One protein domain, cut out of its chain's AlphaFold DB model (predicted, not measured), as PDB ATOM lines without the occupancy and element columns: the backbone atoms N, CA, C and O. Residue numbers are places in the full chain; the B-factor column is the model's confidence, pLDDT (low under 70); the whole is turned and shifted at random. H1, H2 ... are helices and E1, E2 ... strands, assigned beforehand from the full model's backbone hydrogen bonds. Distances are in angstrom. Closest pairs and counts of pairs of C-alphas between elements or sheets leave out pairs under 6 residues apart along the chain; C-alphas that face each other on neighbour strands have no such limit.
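What this domain is: This is residues 120 to 190 of the 383 residues of the protein "DUF222 domain-containing protein" of Microbacterium radiodurans (UniProt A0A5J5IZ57). One long, unbent helix, H1, is the beam of this domain, and a shorter helix, H2, crosses it near its middle; the chain folds back to that crossing through residues 165 to 174. At the other end of H1 the strand E1 makes a V with it, and residues 120 to 138, which hold E1 and the first residues of H1, stick out as a free arm. The printed part has 71 residues, with one named strand and two named helices in the order E1, H1, H2; the class is mostly helix. The whole is loose, with a radius of gyration of the C-alphas of 15.5 A, and elongated, spanning 48 by 31 by 21 A.

How they stand to each other: H1, residues 133 to 164, touches H2, residues 175 to 189, with its residues 143 to 151 alone. Their closest C-alphas, those of Ala 147 and Arg 179, are 5.3 A apart. The lines of the two helices are about perpendicular, at 75 degrees, and their centres are 10.9 A apart. E1, residues 124 to 130, is apart from H2. It is also apart from H1, but only just, with the closest C-alphas 8.1 A apart. E1 pairs with no named strand. In H1 and H2 every O i to N i+4 pair is within hydrogen-bond range.

Where its parts are: H1 begins at C-alpha 133, (211.330, 13.867, 166.839), and ends at C-alpha 164, (183.384, 0.467, 132.247), 46.4 A away. H2 is 20.8 A long from first to last C-alpha and ends at C-alpha 189, (211.341, -2.887, 148.798). E1 is 19.9 A long and begins at C-alpha 124, (201.013, -10.012, 164.763).

The domain as a whole: The two C-alphas farthest apart are those of Ala 132 and Gly 165, at 49.4 A. Without the residues that stand free, 120 to 138, the body of 52 residues spans 38 by 20 by 16 A. The link from E1 to H1 is tight, with 2 residues, and the link from H1 to H2 is short, with 10 residues. The printed part has no cut. The mean pLDDT of the printed part is 88.8, and no printed residue is under 70.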
ATOM      1  N   LEU A 120     203.365  -9.979 169.441       77.56
ATOM      2  CA  LEU A 120     202.098  -9.687 170.115       77.56
ATOM      3  C   LEU A 120     201.166 -10.908 170.189       77.56
ATOM      4  O   LEU A 120     200.175 -10.840 170.915       77.56
ATOM      5  N   GLY A 121     201.481 -12.008 169.495       74.75
ATOM      6  CA  GLY A 121     200.565 -13.133 169.293       74.75
ATOM      7  C   GLY A 121     199.656 -12.954 168.074       74.75
ATOM      8  O   GLY A 121     199.706 -11.934 167.391       74.75
ATOM      9  N   ASP A 122     198.848 -13.976 167.773       81.19
ATOM     10  CA  ASP A 122     197.885 -13.995 166.656       81.19
ATOM     11  C   ASP A 122     198.489 -13.667 165.274       81.19
ATOM     12  O   ASP A 122     197.843 -13.070 164.419       81.19
ATOM     13  N   GLY A 123     199.758 -14.024 165.052       77.88
ATOM     14  CA  GLY A 123     200.482 -13.697 163.817       77.88
ATOM     15  C   GLY A 123     200.919 -12.239 163.704       77.88
ATOM     16  O   GLY A 123     201.469 -11.848 162.675       77.88
ATOM     17  N   MET A 124     200.732 -11.440 164.756       85.69
ATOM     18  CA  MET A 124     201.013 -10.012 164.763       85.69
ATOM     19  C   MET A 124     202.294  -9.683 165.527       85.69
ATOM     20  O   MET A 124     202.646 -10.280 166.542       85.69
ATOM     21  N   SER A 125     203.007  -8.666 165.054       86.12
ATOM     22  CA  SER A 125     204.186  -8.123 165.726       86.12
ATOM     23  C   SER A 125     204.216  -6.603 165.621       86.12
ATOM     24  O   SER A 125     203.741  -6.014 164.655       86.12
ATOM     25  N   GLU A 126     204.818  -5.961 166.614       90.88
ATOM     26  CA  GLU A 126     205.029  -4.520 166.674       90.88
ATOM     27  C   GLU A 126     206.469  -4.170 166.289       90.88
ATOM     28  O   GLU A 126     207.425  -4.666 166.894       90.88
ATOM     29  N   LEU A 127     206.628  -3.263 165.320       92.25
ATOM     30  CA  LEU A 127     207.907  -2.662 164.947       92.25
ATOM     31  C   LEU A 127     207.966  -1.216 165.461       92.25
ATOM     32  O   LEU A 127     207.239  -0.348 164.989       92.25
ATOM     33  N   THR A 128     208.846  -0.936 166.422       92.94
ATOM     34  CA  THR A 128     209.020   0.403 167.006       92.94
ATOM     35  C   THR A 128     210.306   1.054 166.513       92.94
ATOM     36  O   THR A 128     211.391   0.494 166.673       92.94
ATOM     37  N   LEU A 129     210.206   2.278 165.986       93.25
ATOM     38  CA  LEU A 129     211.351   3.122 165.645       93.25
ATOM     39  C   LEU A 129     211.546   4.210 166.714       93.25
ATOM     40  O   LEU A 129     210.670   5.039 166.946       93.25
ATOM     41  N   ARG A 130     212.729   4.237 167.334       92.38
ATOM     42  CA  ARG A 130     213.191   5.328 168.205       92.38
ATOM     43  C   ARG A 130     214.157   6.212 167.425       92.38
ATOM     44  O   ARG A 130     215.154   5.717 166.905       92.38
ATOM     45  N   GLY A 131     213.907   7.518 167.389       92.31
ATOM     46  CA  GLY A 131     214.727   8.471 166.642       92.31
ATOM     47  C   GLY A 131     214.445   9.923 167.015       92.31
ATOM     48  O   GLY A 131     213.707  10.202 167.956       92.31
ATOM     49  N   ALA A 132     215.057  10.851 166.277       92.00
ATOM     50  CA  ALA A 132     214.824  12.278 166.466       92.00
ATOM     51  C   ALA A 132     213.368  12.640 166.136       92.00
ATOM     52  O   ALA A 132     212.854  12.234 165.094       92.00
ATOM     53  N   THR A 133     212.734  13.450 166.989       87.56
ATOM     54  CA  THR A 133     211.330  13.867 166.839       87.56
ATOM     55  C   THR A 133     211.044  14.472 165.469       87.56
ATOM     56  O   THR A 133     210.036  14.142 164.856       87.56
ATOM     57  N   THR A 134     211.954  15.299 164.950       90.25
ATOM     58  CA  THR A 134     211.818  15.931 163.631       90.25
ATOM     59  C   THR A 134     211.698  14.912 162.500       90.25
ATOM     60  O   THR A 134     210.894  15.100 161.593       90.25
ATOM     61  N   LEU A 135     212.450  13.810 162.568       92.19
ATOM     62  CA  LEU A 135     212.387  12.742 161.573       92.19
ATOM     63  C   LEU A 135     211.123  11.894 161.736       92.19
ATOM     64  O   LEU A 135     210.487  11.572 160.742       92.19
ATOM     65  N   LEU A 136     210.745  11.540 162.969       93.00
ATOM     66  CA  LEU A 136     209.580  10.679 163.207       93.00
ATOM     67  C   LEU A 136     208.258  11.369 162.872       93.00
ATOM     68  O   LEU A 136     207.400  10.738 162.267       93.00
ATOM     69  N   VAL A 137     208.120  12.658 163.191       89.50
ATOM     70  CA  VAL A 137     206.946  13.450 162.791       89.50
ATOM     71  C   VAL A 137     206.873  13.577 161.266       89.50
ATOM     72  O   VAL A 137     205.800  13.411 160.696       89.50
ATOM     73  N   ALA A 138     208.005  13.794 160.589       90.75
ATOM     74  CA  ALA A 138     208.041  13.842 159.126       90.75
ATOM     75  C   ALA A 138     207.696  12.487 158.478       90.75
ATOM     76  O   ALA A 138     207.015  12.447 157.456       90.75
ATOM     77  N   ILE A 139     208.146  11.369 159.064       94.00
ATOM     78  CA  ILE A 139     207.765  10.019 158.618       94.00
ATOM     79  C   ILE A 139     206.261   9.793 158.819       94.00
ATOM     80  O   ILE A 139     205.605   9.305 157.901       94.00
ATOM     81  N   ASP A 140     205.715  10.153 159.983       92.50
ATOM     82  CA  ASP A 140     204.294   9.980 160.314       92.50
ATOM     83  C   ASP A 140     203.375  10.721 159.328       92.50
ATOM     84  O   ASP A 140     202.434  10.118 158.793       92.50
ATOM     85  N   ASP A 141     203.711  11.982 159.033       93.31
ATOM     86  CA  ASP A 141     203.023  12.828 158.056       93.31
ATOM     87  C   ASP A 141     203.135  12.260 156.633       93.31
ATOM     88  O   ASP A 141     202.122  12.064 155.958       93.31
ATOM     89  N   ARG A 142     204.343  11.881 156.196       95.69
ATOM     90  CA  ARG A 142     204.553  11.285 154.869       95.69
ATOM     91  C   ARG A 142     203.771   9.982 154.687       95.69
ATOM     92  O   ARG A 142     203.158   9.792 153.640       95.69
ATOM     93  N   LEU A 143     203.754   9.102 155.692       94.81
ATOM     94  CA  LEU A 143     202.953   7.872 155.658       94.81
ATOM     95  C   LEU A 143     201.458   8.184 155.559       94.81
ATOM     96  O   LEU A 143     200.733   7.502 154.837       94.81
ATOM     97  N   ASN A 144     200.987   9.215 156.264       92.62
ATOM     98  CA  ASN A 144     199.600   9.653 156.162       92.62
ATOM     99  C   ASN A 144     199.269  10.169 154.748       92.62
ATOM    100  O   ASN A 144     198.249   9.771 154.194       92.62
ATOM    101  N   GLN A 145     200.137  10.982 154.141       93.19
ATOM    102  CA  GLN A 145     199.953  11.474 152.768       93.19
ATOM    103  C   GLN A 145     199.956  10.337 151.737       93.19
ATOM    104  O   GLN A 145     199.079  10.287 150.877       93.19
ATOM    105  N   MET A 146     200.890   9.388 151.848       95.75
ATOM    106  CA  MET A 146     200.952   8.216 150.966       95.75
ATOM    107  C   MET A 146     199.708   7.335 151.090       95.75
ATOM    108  O   MET A 146     199.177   6.879 150.080       95.75
ATOM    109  N   ALA A 147     199.210   7.125 152.311       92.62
ATOM    110  CA  ALA A 147     197.991   6.354 152.525       92.62
ATOM    111  C   ALA A 147     196.761   7.043 151.920       92.62
ATOM    112  O   ALA A 147     195.953   6.374 151.282       92.62
ATOM    113  N   VAL A 148     196.637   8.367 152.071       91.44
ATOM    114  CA  VAL A 148     195.572   9.147 151.416       91.44
ATOM    115  C   VAL A 148     195.663   8.997 149.899       91.44
ATOM    116  O   VAL A 148     194.694   8.574 149.282       91.44
ATOM    117  N   SER A 149     196.846   9.215 149.317       93.25
ATOM    118  CA  SER A 149     197.057   9.074 147.872       93.25
ATOM    119  C   SER A 149     196.747   7.666 147.354       93.25
ATOM    120  O   SER A 149     196.222   7.534 146.254       93.25
ATOM    121  N   THR A 150     197.058   6.620 148.123       92.00
ATOM    122  CA  THR A 150     196.775   5.224 147.746       92.00
ATOM    123  C   THR A 150     195.272   4.945 147.757       92.00
ATOM    124  O   THR A 150     194.752   4.328 146.831       92.00
ATOM    125  N   ILE A 151     194.565   5.427 148.783       90.69
ATOM    126  CA  ILE A 151     193.107   5.283 148.899       90.69
ATOM    127  C   ILE A 151     192.398   6.048 147.782       90.69
ATOM    128  O   ILE A 151     191.443   5.535 147.201       90.69
ATOM    129  N   ASP A 152     192.850   7.262 147.480       90.19
ATOM    130  CA  ASP A 152     192.258   8.078 146.423       90.19
ATOM    131  C   ASP A 152     192.475   7.428 145.049       90.19
ATOM    132  O   ASP A 152     191.505   7.249 144.317       90.19
ATOM    133  N   ALA A 153     193.684   6.934 144.758       89.12
ATOM    134  CA  ALA A 153     193.958   6.182 143.531       89.12
ATOM    135  C   ALA A 153     193.101   4.905 143.412       89.12
ATOM    136  O   ALA A 153     192.580   4.602 142.341       89.12
ATOM    137  N   ALA A 154     192.904   4.167 144.511       87.56
ATOM    138  CA  ALA A 154     192.034   2.990 144.519       87.56
ATOM    139  C   ALA A 154     190.563   3.358 144.246       87.56
ATOM    140  O   ALA A 154     189.870   2.650 143.519       87.56
ATOM    141  N   ARG A 155     190.083   4.483 144.789       88.00
ATOM    142  CA  ARG A 155     188.723   4.991 144.538       88.00
ATOM    143  C   ARG A 155     188.529   5.466 143.104       88.00
ATOM    144  O   ARG A 155     187.457   5.246 142.547       88.00
ATOM    145  N   GLU A 156     189.534   6.113 142.522       88.81
ATOM    146  CA  GLU A 156     189.529   6.509 141.113       88.81
ATOM    147  C   GLU A 156     189.454   5.272 140.213       88.81
ATOM    148  O   GLU A 156     188.531   5.170 139.405       88.81
ATOM    149  N   ALA A 157     190.311   4.272 140.445       86.25
ATOM    150  CA  ALA A 157     190.270   3.000 139.724       86.25
ATOM    151  C   ALA A 157     188.914   2.282 139.872       86.25
ATOM    152  O   ALA A 157     188.374   1.756 138.900       86.25
ATOM    153  N   ALA A 158     188.315   2.307 141.068       86.31
ATOM    154  CA  ALA A 158     186.980   1.761 141.310       86.31
ATOM    155  C   ALA A 158     185.891   2.485 140.503       86.31
ATOM    156  O   ALA A 158     184.967   1.858 139.976       86.31
ATOM    157  N   ALA A 159     185.972   3.815 140.427       86.62
ATOM    158  CA  ALA A 159     185.030   4.632 139.673       86.62
ATOM    159  C   ALA A 159     185.155   4.385 138.162       86.62
ATOM    160  O   ALA A 159     184.134   4.269 137.482       86.62
ATOM    161  N   GLU A 160     186.384   4.252 137.656       88.81
ATOM    162  CA  GLU A 160     186.671   3.908 136.261       88.81
ATOM    163  C   GLU A 160     186.147   2.514 135.897       88.81
ATOM    164  O   GLU A 160     185.399   2.381 134.927       88.81
ATOM    165  N   ALA A 161     186.438   1.497 136.715       87.69
ATOM    166  CA  ALA A 161     185.936   0.136 136.518       87.69
ATOM    167  C   ALA A 161     184.398   0.097 136.509       87.69
ATOM    168  O   ALA A 161     183.775  -0.486 135.619       87.69
ATOM    169  N   ARG A 162     183.756   0.818 137.439       87.12
ATOM    170  CA  ARG A 162     182.292   0.936 137.480       87.12
ATOM    171  C   ARG A 162     181.725   1.623 136.236       87.12
ATOM    172  O   ARG A 162     180.660   1.227 135.767       87.12
ATOM    173  N   ALA A 163     182.402   2.643 135.709       89.25
ATOM    174  CA  ALA A 163     182.003   3.306 134.468       89.25
ATOM    175  C   ALA A 163     182.169   2.391 133.241       89.25
ATOM    176  O   ALA A 163     181.359   2.466 132.317       89.25
ATOM    177  N   ALA A 164     183.166   1.504 133.257       90.38
ATOM    178  CA  ALA A 164     183.384   0.467 132.247       90.38
ATOM    179  C   ALA A 164     182.418  -0.733 132.369       90.38
ATOM    180  O   ALA A 164     182.380  -1.582 131.481       90.38
ATOM    181  N   GLY A 165     181.603  -0.792 133.430       89.12
ATOM    182  CA  GLY A 165     180.690  -1.907 133.697       89.12
ATOM    183  C   GLY A 165     181.389  -3.159 134.234       89.12
ATOM    184  O   GLY A 165     180.817  -4.246 134.166       89.12
ATOM    185  N   GLU A 166     182.608  -3.017 134.751       88.00
ATOM    186  CA  GLU A 166     183.387  -4.097 135.349       88.00
ATOM    187  C   GLU A 166     183.007  -4.292 136.823       88.00
ATOM    188  O   GLU A 166     182.705  -3.336 137.547       88.00
ATOM    189  N   GLU A 167     183.024  -5.546 137.284       79.00
ATOM    190  CA  GLU A 167     182.922  -5.840 138.711       79.00
ATOM    191  C   GLU A 167     184.207  -5.386 139.409       79.00
ATOM    192  O   GLU A 167     185.301  -5.855 139.100       79.00
ATOM    193  N   HIS A 168     184.065  -4.465 140.361       79.88
ATOM    194  CA  HIS A 168     185.164  -3.971 141.178       79.88
ATOM    195  C   HIS A 168     184.814  -4.130 142.653       79.88
ATOM    196  O   HIS A 168     183.842  -3.545 143.141       79.88
ATOM    197  N   GLU A 169     185.611  -4.918 143.367       80.50
ATOM    198  CA  GLU A 169     185.480  -5.070 144.809       80.50
ATOM    199  C   GLU A 169     186.072  -3.836 145.510       80.50
ATOM    200  O   GLU A 169     187.241  -3.514 145.292       80.50
ATOM    201  N   PRO A 170     185.288  -3.099 146.321       76.19
ATOM    202  CA  PRO A 170     185.766  -1.876 146.944       76.19
ATOM    203  C   PRO A 170     186.839  -2.177 147.991       76.19
ATOM    204  O   PRO A 170     186.677  -3.061 148.831       76.19
ATOM    205  N   ASP A 171     187.905  -1.378 148.004       82.56
ATOM    206  CA  ASP A 171     188.910  -1.449 149.060       82.56
ATOM    207  C   ASP A 171     188.324  -0.967 150.400       82.56
ATOM    208  O   ASP A 171     188.088   0.226 150.617       82.56
ATOM    209  N   MET A 172     188.079  -1.917 151.305       85.62
ATOM    210  CA  MET A 172     187.485  -1.678 152.624       85.62
ATOM    211  C   MET A 172     188.522  -1.381 153.715       85.62
ATOM    212  O   MET A 172     188.159  -1.228 154.886       85.62
ATOM    213  N   ARG A 173     189.815  -1.311 153.373       91.50
ATOM    214  CA  ARG A 173     190.872  -1.062 154.357       91.50
ATOM    215  C   ARG A 173     190.751   0.336 154.958       91.50
ATOM    216  O   ARG A 173     190.511   1.343 154.294       91.50
ATOM    217  N   THR A 174     190.976   0.410 156.262       92.56
ATOM    218  CA  THR A 174     191.073   1.677 156.988       92.56
ATOM    219  C   THR A 174     192.368   2.403 156.641       92.56
ATOM    220  O   THR A 174     193.388   1.791 156.323       92.56
ATOM    221  N   ARG A 175     192.384   3.728 156.831       91.75
ATOM    222  CA  ARG A 175     193.604   4.531 156.653       91.75
ATOM    223  C   ARG A 175     194.792   4.005 157.465       91.75
ATOM    224  O   ARG A 175     195.914   4.081 156.990       91.75
ATOM    225  N   GLN A 176     194.574   3.478 158.674       92.25
ATOM    226  CA  GLN A 176     195.672   2.918 159.473       92.25
ATOM    227  C   GLN A 176     196.209   1.601 158.898       92.25
ATOM    228  O   GLN A 176     197.420   1.408 158.917       92.25
ATOM    229  N   GLN A 177     195.350   0.742 158.337       93.94
ATOM    230  CA  GLN A 177     195.789  -0.469 157.632       93.94
ATOM    231  C   GLN A 177     196.624  -0.107 156.397       93.94
ATOM    232  O   GLN A 177     197.742  -0.585 156.266       93.94
ATOM    233  N   VAL A 178     196.175   0.853 155.581       94.75
ATOM    234  CA  VAL A 178     196.950   1.310 154.411       94.75
ATOM    235  C   VAL A 178     198.290   1.940 154.819       94.75
ATOM    236  O   VAL A 178     199.305   1.708 154.171       94.75
ATOM    237  N   ARG A 179     198.345   2.704 155.924       95.56
ATOM    238  CA  ARG A 179     199.621   3.222 156.461       95.56
ATOM    239  C   ARG A 179     200.583   2.097 156.845       95.56
ATOM    240  O   ARG A 179     201.782   2.235 156.613       95.56
ATOM    241  N   ALA A 180     200.070   1.018 157.437       94.25
ATOM    242  CA  ALA A 180     200.871  -0.153 157.779       94.25
ATOM    243  C   ALA A 180     201.398  -0.853 156.517       94.25
ATOM    244  O   ALA A 180     202.594  -1.133 156.450       94.25
ATOM    245  N   ASP A 181     200.547  -1.040 155.505       94.00
ATOM    246  CA  ASP A 181     200.909  -1.655 154.223       94.00
ATOM    247  C   ASP A 181     202.010  -0.854 153.511       94.00
ATOM    248  O   ASP A 181     203.043  -1.409 153.142       94.00
ATOM    249  N   VAL A 182     201.843   0.472 153.402       93.12
ATOM    250  CA  VAL A 182     202.839   1.380 152.801       93.12
ATOM    251  C   VAL A 182     204.168   1.321 153.550       93.12
ATOM    252  O   VAL A 182     205.229   1.285 152.929       93.12
ATOM    253  N   LEU A 183     204.146   1.316 154.887       94.56
ATOM    254  CA  LEU A 183     205.378   1.227 155.669       94.56
ATOM    255  C   LEU A 183     206.077  -0.127 155.473       94.56
ATOM    256  O   LEU A 183     207.307  -0.164 155.386       94.56
ATOM    257  N   CYS A 184     205.315  -1.222 155.399       91.19
ATOM    258  CA  CYS A 184     205.855  -2.553 155.134       91.19
ATOM    259  C   CYS A 184     206.470  -2.636 153.737       91.19
ATOM    260  O   CYS A 184     207.601  -3.104 153.614       91.19
ATOM    261  N   ASP A 185     205.778  -2.125 152.716       89.62
ATOM    262  CA  ASP A 185     206.295  -2.059 151.350       89.62
ATOM    263  C   ASP A 185     207.609  -1.269 151.305       89.62
ATOM    264  O   ASP A 185     208.652  -1.830 150.976       89.62
ATOM    265  N   LEU A 186     207.614  -0.020 151.788       88.94
ATOM    266  CA  LEU A 186     208.821   0.812 151.829       88.94
ATOM    267  C   LEU A 186     209.979   0.153 152.592       88.94
ATOM    268  O   LEU A 186     211.138   0.316 152.210       88.94
ATOM    269  N   GLY A 187     209.691  -0.574 153.675       86.38
ATOM    270  CA  GLY A 187     210.701  -1.267 154.473       86.38
ATOM    271  C   GLY A 187     211.273  -2.525 153.809       86.38
ATOM    272  O   GLY A 187     212.425  -2.874 154.073       86.38
ATOM    273  N   LEU A 188     210.490  -3.207 152.968       82.31
ATOM    274  CA  LEU A 188     210.880  -4.450 152.293       82.31
ATOM    275  C   LEU A 188     211.455  -4.216 150.891       82.31
ATOM    276  O   LEU A 188     212.298  -4.998 150.443       82.31
ATOM    277  N   THR A 189     211.012  -3.161 150.204       77.81
ATOM    278  CA  THR A 189     211.341  -2.887 148.798       77.81
ATOM    279  C   THR A 189     212.192  -1.627 148.614       77.81
ATOM    280  O   THR A 189     212.912  -1.514 147.619       77.81
ATOM    281  N   GLY A 190     212.184  -0.705 149.582       72.12
ATOM    282  CA  GLY A 190     212.934   0.547 149.522       72.12
ATOM    283  C   GLY A 190     214.445   0.382 149.718       72.12
ATOM    284  O   GLY A 190     214.914  -0.287 150.638       72.12
TER     285      GLY A 190